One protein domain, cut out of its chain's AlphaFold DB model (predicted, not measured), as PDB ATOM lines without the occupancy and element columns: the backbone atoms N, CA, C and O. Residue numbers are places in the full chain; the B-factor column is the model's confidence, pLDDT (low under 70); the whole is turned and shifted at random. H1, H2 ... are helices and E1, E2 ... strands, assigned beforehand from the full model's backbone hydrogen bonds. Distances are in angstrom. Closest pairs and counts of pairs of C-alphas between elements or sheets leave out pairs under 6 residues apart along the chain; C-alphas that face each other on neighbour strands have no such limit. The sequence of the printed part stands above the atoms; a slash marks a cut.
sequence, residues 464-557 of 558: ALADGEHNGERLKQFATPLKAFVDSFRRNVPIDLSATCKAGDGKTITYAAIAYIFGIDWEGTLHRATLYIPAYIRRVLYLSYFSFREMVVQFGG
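This is residues 464 to 557 of the 558 residues of an uncharacterized protein of Phytophthora sojae (strain P6497) (UniProt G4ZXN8). Look for a small body built round one helix, H2, with the strand hairpin E3 and E4 along one side of it, where H2 packs on E4 with residues 485 to 490, and with the long helix H4 passing it on another side. H1 makes a corner with H2 at the end where H2 begins, the short helix H3 and the small hairpin E1 and E2 lie near that same end, and residues 549 to 557, of which 549 to 555 belong to H4, stick out from the body. The printed part has 94 residues with four named helices and four named strands, in the order H1, H2, E1, E2, H3, E3, E4, H4, and the class is mixed, helices and strands. The strands make two separate antiparallel sheets of two, E1 - E2 and E3 - E4. The whole is compact, with a radius of gyration of the C-alphas of 13.2 A, and spans 37 by 31 by 29 A.

Find C-alpha 468 at (229.642, 261.446, 247.415); here H1 begins, and it runs through residues 468 to 477 over 14.3 A. After one residue comes H2, residues 479 to 491, 18.1 A long. Read on to the short strands E1, residues 500 to 502, and E2, residues 508 to 510. H3, residues 511 to 517, follows E2 with no residue between, from C-alpha 511 at (223.875, 240.673, 242.069). Then come E3, residues 521 to 525, 12.4 A, and E4, residues 528 to 532, 13.2 A. H4, residues 535 to 555, is the longest helix at 29.5 A and ends with C-alpha 555 at (213.890, 261.994, 231.386).

Begin at H2, whose centre is the nearest to the mean of the C-alphas, at 6.3 A. Its closest C-alphas to E4 are those of Phe 489 and Leu 531, 6.1 A apart. E3 and E4 form a hairpin, antiparallel at 163 degrees between their directions; look there for N 523 and O 530 at 3.0 A and N 532 and O 521 at 2.8 A, both within hydrogen-bond range. H2 and H4 only just touch, with 3 pairs of C-alphas within 8 A, through residues 482 to 486 of H2 and 541 to 545 of H4 alone; the closest C-alphas are those of Val 486 and Leu 541, 7.6 A apart. They run opposite ways at a steep tilt of 60 degrees. H1 is close to H2 but not clearly touching, with the C-alphas of Leu 475 and Leu 482 closest at 7.7 A, and their lines are about perpendicular at 83 degrees. H3 is also close to H2 but not clearly touching, about perpendicular at 80 degrees, with the C-alphas of Pro 481 and Tyr 511 closest at 6.4 A. E1 and E2 form the other hairpin, antiparallel at 142 degrees, with N 501 and O 509 within hydrogen-bond range at 2.9 A. Among the pairs that stay apart are H1 and H3, and E1 and H4. In H1, H2, H3 and H4 every O i to N i+4 pair is within hydrogen-bond range.

The two C-alphas farthest apart in the domain are those of Gly 524 and Gly 557, at 39.9 A. Without residues 549 to 557, which stand free, the body spans 33 by 29 by 21 A. The printed part has no cut and no long link; the link from H2 to E1, with 8 residues between them, is short, and the others are tight. Look in the B-factor column for low confidence: 29 residues are under 70, among them 464 to 472 and 542 to 557, and H4 has a mean pLDDT of 56 in this model, against 73.0 for the printed part.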
ATOM      1  N   ALA A 464     234.313 254.594 252.349       41.16
ATOM      2  CA  ALA A 464     233.962 254.244 250.971       41.16
ATOM      3  C   ALA A 464     232.683 254.950 250.473       41.16
ATOM      4  O   ALA A 464     232.544 255.187 249.273       41.16
ATOM      5  N   LEU A 465     231.773 255.322 251.386       46.91
ATOM      6  CA  LEU A 465     230.592 256.141 251.084       46.91
ATOM      7  C   LEU A 465     230.828 257.663 251.215       46.91
ATOM      8  O   LEU A 465     229.957 258.443 250.833       46.91
ATOM      9  N   ALA A 466     231.979 258.099 251.743       45.09
ATOM     10  CA  ALA A 466     232.266 259.517 251.993       45.09
ATOM     11  C   ALA A 466     232.585 260.302 250.709       45.09
ATOM     12  O   ALA A 466     232.421 261.522 250.679       45.09
ATOM     13  N   ASP A 467     232.977 259.612 249.634       51.50
ATOM     14  CA  ASP A 467     233.171 260.221 248.321       51.50
ATOM     15  C   ASP A 467     231.829 260.297 247.570       51.50
ATOM     16  O   ASP A 467     231.448 259.411 246.797       51.50
ATOM     17  N   GLY A 468     231.024 261.313 247.896       53.53
ATOM     18  CA  GLY A 468     229.642 261.446 247.415       53.53
ATOM     19  C   GLY A 468     229.499 261.430 245.886       53.53
ATOM     20  O   GLY A 468     228.465 261.000 245.372       53.53
ATOM     21  N   GLU A 469     230.542 261.830 245.154       55.25
ATOM     22  CA  GLU A 469     230.559 261.860 243.688       55.25
ATOM     23  C   GLU A 469     230.732 260.448 243.098       55.25
ATOM     24  O   GLU A 469     229.910 260.001 242.291       55.25
ATOM     25  N   HIS A 470     231.707 259.682 243.604       58.25
ATOM     26  CA  HIS A 470     231.961 258.301 243.177       58.25
ATOM     27  C   HIS A 470     230.799 257.357 243.535       58.25
ATOM     28  O   HIS A 470     230.464 256.427 242.796       58.25
ATOM     29  N   ASN A 471     230.115 257.625 244.649       64.44
ATOM     30  CA  ASN A 471     228.942 256.855 245.055       64.44
ATOM     31  C   ASN A 471     227.701 257.184 244.230       64.44
ATOM     32  O   ASN A 471     226.945 256.272 243.893       64.44
ATOM     33  N   GLY A 472     227.511 258.445 243.838       67.12
ATOM     34  CA  GLY A 472     226.449 258.829 242.909       67.12
ATOM     35  C   GLY A 472     226.560 258.095 241.569       67.12
ATOM     36  O   GLY A 472     225.553 257.617 241.039       67.12
ATOM     37  N   GLU A 473     227.776 257.946 241.037       71.25
ATOM     38  CA  GLU A 473     228.024 257.185 239.808       71.25
ATOM     39  C   GLU A 473     227.777 255.683 239.979       71.25
ATOM     40  O   GLU A 473     227.074 255.087 239.161       71.25
ATOM     41  N   ARG A 474     228.255 255.075 241.072       74.69
ATOM     42  CA  ARG A 474     228.004 253.653 241.371       74.69
ATOM     43  C   ARG A 474     226.517 253.351 241.560       74.69
ATOM     44  O   ARG A 474     226.023 252.343 241.053       74.69
ATOM     45  N   LEU A 475     225.782 254.230 242.244       78.44
ATOM     46  CA  LEU A 475     224.330 254.112 242.417       78.44
ATOM     47  C   LEU A 475     223.594 254.194 241.074       78.44
ATOM     48  O   LEU A 475     222.660 253.428 240.848       78.44
ATOM     49  N   LYS A 476     224.028 255.076 240.162       78.81
ATOM     50  CA  LYS A 476     223.493 255.152 238.790       78.81
ATOM     51  C   LYS A 476     223.813 253.903 237.981       78.81
ATOM     52  O   LYS A 476     222.917 253.341 237.354       78.81
ATOM     53  N   GLN A 477     225.059 253.449 238.033       82.69
ATOM     54  CA  GLN A 477     225.530 252.271 237.313       82.69
ATOM     55  C   GLN A 477     224.757 251.007 237.710       82.69
ATOM     56  O   GLN A 477     224.419 250.196 236.849       82.69
ATOM     57  N   PHE A 478     224.434 250.848 238.997       86.06
ATOM     58  CA  PHE A 478     223.758 249.661 239.528       86.06
ATOM     59  C   PHE A 478     222.298 249.908 239.934       86.06
ATOM     60  O   PHE A 478     221.727 249.128 240.694       86.06
ATOM     61  N   ALA A 479     221.654 250.946 239.391       83.12
ATOM     62  CA  ALA A 479     220.300 251.346 239.780       83.12
ATOM     63  C   ALA A 479     219.260 250.216 239.646       83.12
ATOM     64  O   ALA A 479     218.383 250.072 240.496       83.12
ATOM     65  N   THR A 480     219.362 249.391 238.598       86.19
ATOM     66  CA  THR A 480     218.425 248.276 238.366       86.19
ATOM     67  C   THR A 480     218.581 247.156 239.411       86.19
ATOM     68  O   THR A 480     217.588 246.850 240.077       86.19
ATOM     69  N   PRO A 481     219.785 246.587 239.631       89.25
ATOM     70  CA  PRO A 481     220.034 245.650 240.732       89.25
ATOM     71  C   PRO A 481     219.629 246.193 242.106       89.25
ATOM     72  O   PRO A 481     218.920 245.527 242.856       89.25
ATOM     73  N   LEU A 482     220.001 247.436 242.420       87.88
ATOM     74  CA  LEU A 482     219.681 248.056 243.707       87.88
ATOM     75  C   LEU A 482     218.175 248.242 243.909       87.88
ATOM     76  O   LEU A 482     217.669 248.051 245.014       87.88
ATOM     77  N   LYS A 483     217.433 248.563 242.846       85.19
ATOM     78  CA  LYS A 483     215.969 248.587 242.893       85.19
ATOM     79  C   LYS A 483     215.402 247.205 243.209       85.19
ATOM     80  O   LYS A 483     214.520 247.108 244.057       85.19
ATOM     81  N   ALA A 484     215.923 246.153 242.577       89.44
ATOM     82  CA  ALA A 484     215.512 244.787 242.880       89.44
ATOM     83  C   ALA A 484     215.791 244.429 244.352       89.44
ATOM     84  O   ALA A 484     214.940 243.815 244.993       89.44
ATOM     85  N   PHE A 485     216.916 244.885 244.913       90.81
ATOM     86  CA  PHE A 485     217.242 244.697 246.330       90.81
ATOM     87  C   PHE A 485     216.247 245.399 247.253       90.81
ATOM     88  O   PHE A 485     215.726 244.784 248.180       90.81
ATOM     89  N   VAL A 486     215.930 246.667 246.979       86.38
ATOM     90  CA  VAL A 486     214.953 247.435 247.767       86.38
ATOM     91  C   VAL A 486     213.556 246.820 247.666       86.38
ATOM     92  O   VAL A 486     212.856 246.736 248.675       86.38
ATOM     93  N   ASP A 487     213.139 246.385 246.477       85.94
ATOM     94  CA  ASP A 487     211.830 245.761 246.268       85.94
ATOM     95  C   ASP A 487     211.732 244.397 246.969       85.94
ATOM     96  O   ASP A 487     210.722 244.124 247.624       85.94
ATOM     97  N   SER A 488     212.782 243.571 246.884       88.88
ATOM     98  CA  SER A 488     212.904 242.303 247.614       88.88
ATOM     99  C   SER A 488     212.828 242.528 249.126       88.88
ATOM    100  O   SER A 488     211.976 241.932 249.788       88.88
ATOM    101  N   PHE A 489     213.621 243.466 249.651       86.00
ATOM    102  CA  PHE A 489     213.638 243.827 251.068       86.00
ATOM    103  C   PHE A 489     212.271 244.332 251.553       86.00
ATOM    104  O   PHE A 489     211.760 243.884 252.576       86.00
ATOM    105  N   ARG A 490     211.622 245.231 250.799       83.06
ATOM    106  CA  ARG A 490     210.304 245.787 251.157       83.06
ATOM    107  C   ARG A 490     209.192 244.752 251.181       83.06
ATOM    108  O   ARG A 490     208.274 244.867 251.986       83.06
ATOM    109  N   ARG A 491     209.228 243.800 250.250       85.56
ATOM    110  CA  ARG A 491     208.210 242.749 250.141       85.56
ATOM    111  C   ARG A 491     208.526 241.545 251.020       85.56
ATOM    112  O   ARG A 491     207.669 240.677 251.140       85.56
ATOM    113  N   ASN A 492     209.719 241.506 251.615       84.00
ATOM    114  CA  ASN A 492     210.249 240.363 252.343       84.00
ATOM    115  C   ASN A 492     210.202 239.074 251.497       84.00
ATOM    116  O   ASN A 492     209.688 238.044 251.928       84.00
ATOM    117  N   VAL A 493     210.669 239.161 250.244       91.31
ATOM    118  CA  VAL A 493     210.679 238.040 249.288       91.31
ATOM    119  C   VAL A 493     212.124 237.733 248.890       91.31
ATOM    120  O   VAL A 493     212.849 238.680 248.576       91.31
ATOM    121  N   PRO A 494     212.538 236.451 248.843       89.75
ATOM    122  CA  PRO A 494     213.876 236.075 248.401       89.75
ATOM    123  C   PRO A 494     214.199 236.577 246.991       89.75
ATOM    124  O   PRO A 494     213.318 236.646 246.129       89.75
ATOM    125  N   ILE A 495     215.470 236.880 246.745       92.31
ATOM    126  CA  ILE A 495     215.995 237.324 245.452       92.31
ATOM    127  C   ILE A 495     217.049 236.351 244.925       92.31
ATOM    128  O   ILE A 495     217.773 235.721 245.691       92.31
ATOM    129  N   ASP A 496     217.141 236.254 243.603       88.38
ATOM    130  CA  ASP A 496     218.216 235.533 242.934       88.38
ATOM    131  C   ASP A 496     219.441 236.448 242.772       88.38
ATOM    132  O   ASP A 496     219.466 237.359 241.940       88.38
ATOM    133  N   LEU A 497     220.459 236.212 243.594       86.19
ATOM    134  CA  LEU A 497     221.754 236.886 243.558       86.19
ATOM    135  C   LEU A 497     222.715 236.327 242.502       86.19
ATOM    136  O   LEU A 497     223.747 236.958 242.244       86.19
ATOM    137  N   SER A 498     222.388 235.197 241.867       81.69
ATOM    138  CA  SER A 498     223.138 234.685 240.711       81.69
ATOM    139  C   SER A 498     222.859 235.482 239.431       81.69
ATOM    140  O   SER A 498     223.630 235.412 238.474       81.69
ATOM    141  N   ALA A 499     221.789 236.287 239.419       86.50
ATOM    142  CA  ALA A 499     221.463 237.162 238.305       86.50
ATOM    143  C   ALA A 499     222.625 238.118 237.988       86.50
ATOM    144  O   ALA A 499     223.279 238.663 238.880       86.50
ATOM    145  N   THR A 500     222.864 238.354 236.698       86.06
ATOM    146  CA  THR A 500     223.967 239.196 236.219       86.06
ATOM    147  C   THR A 500     223.477 240.455 235.519       86.06
ATOM    148  O   THR A 500     222.466 240.427 234.816       86.06
ATOM    149  N   CYS A 501     224.243 241.540 235.604       86.38
ATOM    150  CA  CYS A 501     224.071 242.721 234.760       86.38
ATOM    151  C   CYS A 501     225.411 243.209 234.198       86.38
ATOM    152  O   CYS A 501     226.476 242.775 234.631       86.38
ATOM    153  N   LYS A 502     225.363 244.131 233.231       83.50
ATOM    154  CA  LYS A 502     226.566 244.788 232.713       83.50
ATOM    155  C   LYS A 502     226.925 245.999 233.571       83.50
ATOM    156  O   LYS A 502     226.073 246.844 233.828       83.50
ATOM    157  N   ALA A 503     228.179 246.071 233.992       79.19
ATOM    158  CA  ALA A 503     228.791 247.252 234.580       79.19
ATOM    159  C   ALA A 503     229.043 248.334 233.506       79.19
ATOM    160  O   ALA A 503     228.928 248.075 232.307       79.19
ATOM    161  N   GLY A 504     229.382 249.556 233.930       72.75
ATOM    162  CA  GLY A 504     229.640 250.694 233.039       72.75
ATOM    163  C   GLY A 504     230.841 250.490 232.109       72.75
ATOM    164  O   GLY A 504     230.885 251.080 231.036       72.75
ATOM    165  N   ASP A 505     231.765 249.597 232.470       74.44
ATOM    166  CA  ASP A 505     232.895 249.156 231.642       74.44
ATOM    167  C   ASP A 505     232.542 247.982 230.702       74.44
ATOM    168  O   ASP A 505     233.405 247.452 230.003       74.44
ATOM    169  N   GLY A 506     231.276 247.551 230.683       76.50
ATOM    170  CA  GLY A 506     230.778 246.441 229.873       76.50
ATOM    171  C   GLY A 506     231.012 245.048 230.466       76.50
ATOM    172  O   GLY A 506     230.527 244.073 229.879       76.50
ATOM    173  N   LYS A 507     231.696 244.925 231.615       79.50
ATOM    174  CA  LYS A 507     231.914 243.631 232.282       79.50
ATOM    175  C   LYS A 507     230.626 243.104 232.899       79.50
ATOM    176  O   LYS A 507     229.765 243.860 233.342       79.50
ATOM    177  N   THR A 508     230.497 241.783 232.935       81.25
ATOM    178  CA  THR A 508     229.360 241.120 233.579       81.25
ATOM    179  C   THR A 508     229.641 240.987 235.072       81.25
ATOM    180  O   THR A 508     230.699 240.488 235.444       81.25
ATOM    181  N   ILE A 509     228.707 241.430 235.911       83.56
ATOM    182  CA  ILE A 509     228.795 241.363 237.375       83.56
ATOM    183  C   ILE A 509     227.512 240.748 237.947       83.56
ATOM    184  O   ILE A 509     226.420 240.999 237.430       83.56
ATOM    185  N   THR A 510     227.633 239.928 238.993       85.88
ATOM    186  CA  THR A 510     226.489 239.303 239.675       85.88
ATOM    187  C   THR A 510     225.861 240.228 240.703       85.88
ATOM    188  O   THR A 510     226.510 241.108 241.273       85.88
ATOM    189  N   TYR A 511     224.589 239.990 240.997       88.56
ATOM    190  CA  TYR A 511     223.875 240.673 242.069       88.56
ATOM    191  C   TYR A 511     224.542 240.398 243.426       88.56
ATOM    192  O   TYR A 511     224.663 241.319 244.227       88.56
ATOM    193  N   ALA A 512     225.089 239.200 243.656       83.56
ATOM    194  CA  ALA A 512     225.894 238.898 244.844       83.56
ATOM    195  C   ALA A 512     227.114 239.829 245.000       83.56
ATOM    196  O   ALA A 512     227.376 240.345 246.087       83.56
ATOM    197  N   ALA A 513     227.849 240.075 243.911       82.12
ATOM    198  CA  ALA A 513     229.001 240.975 243.923       82.12
ATOM    199  C   ALA A 513     228.581 242.433 244.157       82.12
ATOM    200  O   ALA A 513     229.247 243.159 244.891       82.12
ATOM    201  N   ILE A 514     227.450 242.855 243.585       85.44
ATOM    202  CA  ILE A 514     226.882 244.186 243.832       85.44
ATOM    203  C   ILE A 514     226.466 244.322 245.297       85.44
ATOM    204  O   ILE A 514     226.825 245.312 245.926       85.44
ATOM    205  N   ALA A 515     225.765 243.335 245.861       85.06
ATOM    206  CA  ALA A 515     225.396 243.334 247.274       85.06
ATOM    207  C   ALA A 515     226.637 243.550 248.152       85.06
ATOM    208  O   ALA A 515     226.653 244.472 248.962       85.06
ATOM    209  N   TYR A 516     227.728 242.830 247.882       80.62
ATOM    210  CA  TYR A 516     228.994 243.041 248.580       80.62
ATOM    211  C   TYR A 516     229.591 244.443 248.394       80.62
ATOM    212  O   TYR A 516     230.003 245.056 249.374       80.62
ATOM    213  N   ILE A 517     229.631 244.974 247.163       79.38
ATOM    214  CA  ILE A 517     230.146 246.331 246.884       79.38
ATOM    215  C   ILE A 517     229.430 247.374 247.741       79.38
ATOM    216  O   ILE A 517     230.053 248.326 248.209       79.38
ATOM    217  N   PHE A 518     228.126 247.191 247.929       76.94
ATOM    218  CA  PHE A 518     227.301 248.084 248.723       76.94
ATOM    219  C   PHE A 518     227.250 247.710 250.204       76.94
ATOM    220  O   PHE A 518     226.562 248.410 250.926       76.94
ATOM    221  N   GLY A 519     227.951 246.670 250.672       75.38
ATOM    222  CA  GLY A 519     227.890 246.222 252.069       75.38
ATOM    223  C   GLY A 519     226.513 245.690 252.476       75.38
ATOM    224  O   GLY A 519     226.086 245.872 253.611       75.38
ATOM    225  N   ILE A 520     225.780 245.112 251.527       82.38
ATOM    226  CA  ILE A 520     224.499 244.450 251.753       82.38
ATOM    227  C   ILE A 520     224.779 242.988 252.076       82.38
ATOM    228  O   ILE A 520     225.331 242.245 251.256       82.38
ATOM    229  N   ASP A 521     224.341 242.588 253.258       80.25
ATOM    230  CA  ASP A 521     224.465 241.227 253.747       80.25
ATOM    231  C   ASP A 521     223.276 240.383 253.265       80.25
ATOM    232  O   ASP A 521     222.240 240.908 252.853       80.25
ATOM    233  N   TRP A 522     223.417 239.059 253.269       82.88
ATOM    234  CA  TRP A 522     222.356 238.145 252.848       82.88
ATOM    235  C   TRP A 522     222.520 236.756 253.472       82.88
ATOM    236  O   TRP A 522     223.630 236.367 253.833       82.88
ATOM    237  N   GLU A 523     221.416 236.014 253.573       75.00
ATOM    238  CA  GLU A 523     221.389 234.603 253.994       75.00
ATOM    239  C   GLU A 523     220.686 233.723 252.949       75.00
ATOM    240  O   GLU A 523     219.980 234.227 252.067       75.00
ATOM    241  N   GLY A 524     220.838 232.402 253.071       74.56
ATOM    242  CA  GLY A 524     220.203 231.416 252.199       74.56
ATOM    243  C   GLY A 524     221.127 230.914 251.091       74.56
ATOM    244  O   GLY A 524     222.291 230.598 251.327       74.56
ATOM    245  N   THR A 525     220.595 230.791 249.875       73.81
ATOM    246  CA  THR A 525     221.357 230.350 248.687       73.81
ATOM    247  C   THR A 525     221.442 231.486 247.681       73.81
ATOM    248  O   THR A 525     220.598 232.380 247.695       73.81
ATOM    249  N   LEU A 526     222.391 231.426 246.745       77.06
ATOM    250  CA  LEU A 526     222.491 232.425 245.673       77.06
ATOM    251  C   LEU A 526     221.184 232.593 244.894       77.06
ATOM    252  O   LEU A 526     220.829 233.713 244.564       77.06
ATOM    253  N   HIS A 527     220.441 231.515 244.644       82.25
ATOM    254  CA  HIS A 527     219.183 231.578 243.893       82.25
ATOM    255  C   HIS A 527     217.980 232.037 244.725       82.25
ATOM    256  O   HIS A 527     216.942 232.412 244.176       82.25
ATOM    257  N   ARG A 528     218.088 231.968 246.054       83.19
ATOM    258  CA  ARG A 528     217.032 232.322 247.008       83.19
ATOM    259  C   ARG A 528     217.667 232.958 248.237       83.19
ATOM    260  O   ARG A 528     217.746 232.322 249.288       83.19
ATOM    261  N   ALA A 529     218.117 234.195 248.076       84.56
ATOM    262  CA  ALA A 529     218.757 234.954 249.133       84.56
ATOM    263  C   ALA A 529     217.763 235.898 249.811       84.56
ATOM    264  O   ALA A 529     217.005 236.599 249.133       84.56
ATOM    265  N   THR A 530     217.791 235.960 251.137       85.81
ATOM    266  CA  THR A 530     217.121 237.022 251.896       85.81
ATOM    267  C   THR A 530     218.137 238.123 252.155       85.81
ATOM    268  O   THR A 530     219.216 237.853 252.675       85.81
ATOM    269  N   LEU A 531     217.818 239.355 251.756       87.00
ATOM    270  CA  LEU A 531     218.725 240.493 251.884       87.00
ATOM    271  C   LEU A 531     218.588 241.200 253.229       87.00
ATOM    272  O   LEU A 531     217.483 241.501 253.680       87.00
ATOM    273  N   TYR A 532     219.729 241.611 253.763       80.12
ATOM    274  CA  TYR A 532     219.865 242.439 254.947       80.12
ATOM    275  C   TYR A 532     220.579 243.715 254.560       80.12
ATOM    276  O   TYR A 532     221.774 243.737 254.282       80.12
ATOM    277  N   ILE A 533     219.806 244.794 254.494       79.44
ATOM    278  CA  ILE A 533     220.303 246.098 254.068       79.44
ATOM    279  C   ILE A 533     220.545 246.942 255.326       79.44
ATOM    280  O   ILE A 533     219.567 247.352 255.970       79.44
ATOM    281  N   PRO A 534     221.808 247.242 255.684       71.06
ATOM    282  CA  PRO A 534     222.118 248.094 256.825       71.06
ATOM    283  C   PRO A 534     221.408 249.452 256.777       71.06
ATOM    284  O   PRO A 534     221.085 249.983 255.711       71.06
ATOM    285  N   ALA A 535     221.155 250.044 257.948       69.31
ATOM    286  CA  ALA A 535     220.413 251.302 258.081       69.31
ATOM    287  C   ALA A 535     220.978 252.455 257.231       69.31
ATOM    288  O   ALA A 535     220.206 253.179 256.599       69.31
ATOM    289  N   TYR A 536     222.301 252.592 257.159       67.69
ATOM    290  CA  TYR A 536     222.955 253.637 256.372       67.69
ATOM    291  C   TYR A 536     222.752 253.435 254.859       67.69
ATOM    292  O   TYR A 536     222.379 254.379 254.160       67.69
ATOM    293  N   ILE A 537     222.850 252.199 254.350       72.12
ATOM    294  CA  ILE A 537     222.536 251.882 252.945       72.12
ATOM    295  C   ILE A 537     221.053 252.087 252.670       72.12
ATOM    296  O   ILE A 537     220.705 252.643 251.634       72.12
ATOM    297  N   ARG A 538     220.157 251.724 253.600       73.69
ATOM    298  CA  ARG A 538     218.722 252.024 253.466       73.69
ATOM    299  C   ARG A 538     218.498 253.521 253.283       73.69
ATOM    300  O   ARG A 538     217.767 253.896 252.373       73.69
ATOM    301  N   ARG A 539     219.135 254.382 254.089       69.69
ATOM    302  CA  ARG A 539     219.030 255.846 253.941       69.69
ATOM    303  C   ARG A 539     219.493 256.298 252.553       69.69
ATOM    304  O   ARG A 539     218.738 256.990 251.877       69.69
ATOM    305  N   VAL A 540     220.666 255.854 252.100       69.00
ATOM    306  CA  VAL A 540     221.212 256.204 250.773       69.00
ATOM    307  C   VAL A 540     220.315 255.700 249.643       69.00
ATOM    308  O   VAL A 540     219.972 256.467 248.743       69.00
ATOM    309  N   LEU A 541     219.879 254.441 249.698       70.31
ATOM    310  CA  LEU A 541     218.999 253.841 248.702       70.31
ATOM    311  C   LEU A 541     217.629 254.505 248.694       70.31
ATOM    312  O   LEU A 541     217.105 254.735 247.615       70.31
ATOM    313  N   TYR A 542     217.052 254.867 249.841       69.19
ATOM    314  CA  TYR A 542     215.766 255.560 249.882       69.19
ATOM    315  C   TYR A 542     215.868 256.991 249.358       69.19
ATOM    316  O   TYR A 542     215.067 257.363 248.502       69.19
ATOM    317  N   LEU A 543     216.862 257.767 249.800       64.38
ATOM    318  CA  LEU A 543     217.099 259.124 249.297       64.38
ATOM    319  C   LEU A 543     217.331 259.110 247.781       64.38
ATOM    320  O   LEU A 543     216.711 259.877 247.045       64.38
ATOM    321  N   SER A 544     218.129 258.155 247.302       62.72
ATOM    322  CA  SER A 544     218.392 257.982 245.876       62.72
ATOM    323  C   SER A 544     217.153 257.496 245.129       62.72
ATOM    324  O   SER A 544     216.840 258.045 244.085       62.72
ATOM    325  N   TYR A 545     216.401 256.519 245.643       58.19
ATOM    326  CA  TYR A 545     215.203 255.959 245.000       58.19
ATOM    327  C   TYR A 545     214.096 257.004 244.807       58.19
ATOM    328  O   TYR A 545     213.419 256.999 243.777       58.19
ATOM    329  N   PHE A 546     213.927 257.926 245.762       52.59
ATOM    330  CA  PHE A 546     212.991 259.043 245.620       52.59
ATOM    331  C   PHE A 546     213.481 260.081 244.595       52.59
ATOM    332  O   PHE A 546     212.694 260.457 243.727       52.59
ATOM    333  N   SER A 547     214.772 260.435 244.577       51.47
ATOM    334  CA  SER A 547     215.342 261.277 243.509       51.47
ATOM    335  C   SER A 547     215.368 260.593 242.130       51.47
ATOM    336  O   SER A 547     215.189 261.254 241.110       51.47
ATOM    337  N   PHE A 548     215.512 259.266 242.064       45.34
ATOM    338  CA  PHE A 548     215.428 258.478 240.827       45.34
ATOM    339  C   PHE A 548     214.012 258.483 240.256       45.34
ATOM    340  O   PHE A 548     213.847 258.506 239.038       45.34
ATOM    341  N   ARG A 549     212.981 258.494 241.108       45.88
ATOM    342  CA  ARG A 549     211.590 258.616 240.659       45.88
ATOM    343  C   ARG A 549     211.326 259.984 240.023       45.88
ATOM    344  O   ARG A 549     210.589 260.047 239.047       45.88
ATOM    345  N   GLU A 550     211.961 261.044 240.517       43.12
ATOM    346  CA  GLU A 550     211.880 262.387 239.928       43.12
ATOM    347  C   GLU A 550     212.715 262.515 238.641       43.12
ATOM    348  O   GLU A 550     212.228 263.073 237.659       43.12
ATOM    349  N   MET A 551     213.909 261.912 238.574       35.19
ATOM    350  CA  MET A 551     214.727 261.905 237.348       35.19
ATOM    351  C   MET A 551     214.140 261.038 236.228       35.19
ATOM    352  O   MET A 551     214.154 261.449 235.072       35.19
ATOM    353  N   VAL A 552     213.588 259.859 236.526       42.31
ATOM    354  CA  VAL A 552     212.955 259.000 235.506       42.31
ATOM    355  C   VAL A 552     211.653 259.622 234.988       42.31
ATOM    356  O   VAL A 552     211.310 259.425 233.828       42.31
ATOM    357  N   VAL A 553     210.961 260.440 235.786       45.28
ATOM    358  CA  VAL A 553     209.807 261.229 235.317       45.28
ATOM    359  C   VAL A 553     210.242 262.451 234.493       45.28
ATOM    360  O   VAL A 553     209.536 262.827 233.564       45.28
ATOM    361  N   GLN A 554     211.414 263.040 234.761       39.19
ATOM    362  CA  GLN A 554     211.954 264.152 233.962       39.19
ATOM    363  C   GLN A 554     212.648 263.724 232.658       39.19
ATOM    364  O   GLN A 554     212.663 264.504 231.710       39.19
ATOM    365  N   PHE A 555     213.183 262.501 232.574       37.41
ATOM    366  CA  PHE A 555     213.890 261.994 231.386       37.41
ATOM    367  C   PHE A 555     213.182 260.831 230.666       37.41
ATOM    368  O   PHE A 555     213.644 260.394 229.617       37.41
ATOM    369  N   GLY A 556     212.054 260.346 231.192       35.81
ATOM    370  CA  GLY A 556     211.207 259.305 230.594       35.81
ATOM    371  C   GLY A 556     209.893 259.835 230.016       35.81
ATOM    372  O   GLY A 556     208.879 259.145 230.067       35.81
ATOM    373  N   GLY A 557     209.895 261.074 229.517       35.78
ATOM    374  CA  GLY A 557     208.774 261.704 228.820       35.78
ATOM    375  C   GLY A 557     208.911 261.644 227.297       35.78
ATOM    376  O   GLY A 557     209.096 262.691 226.681       35.78
TER     377      GLY A 557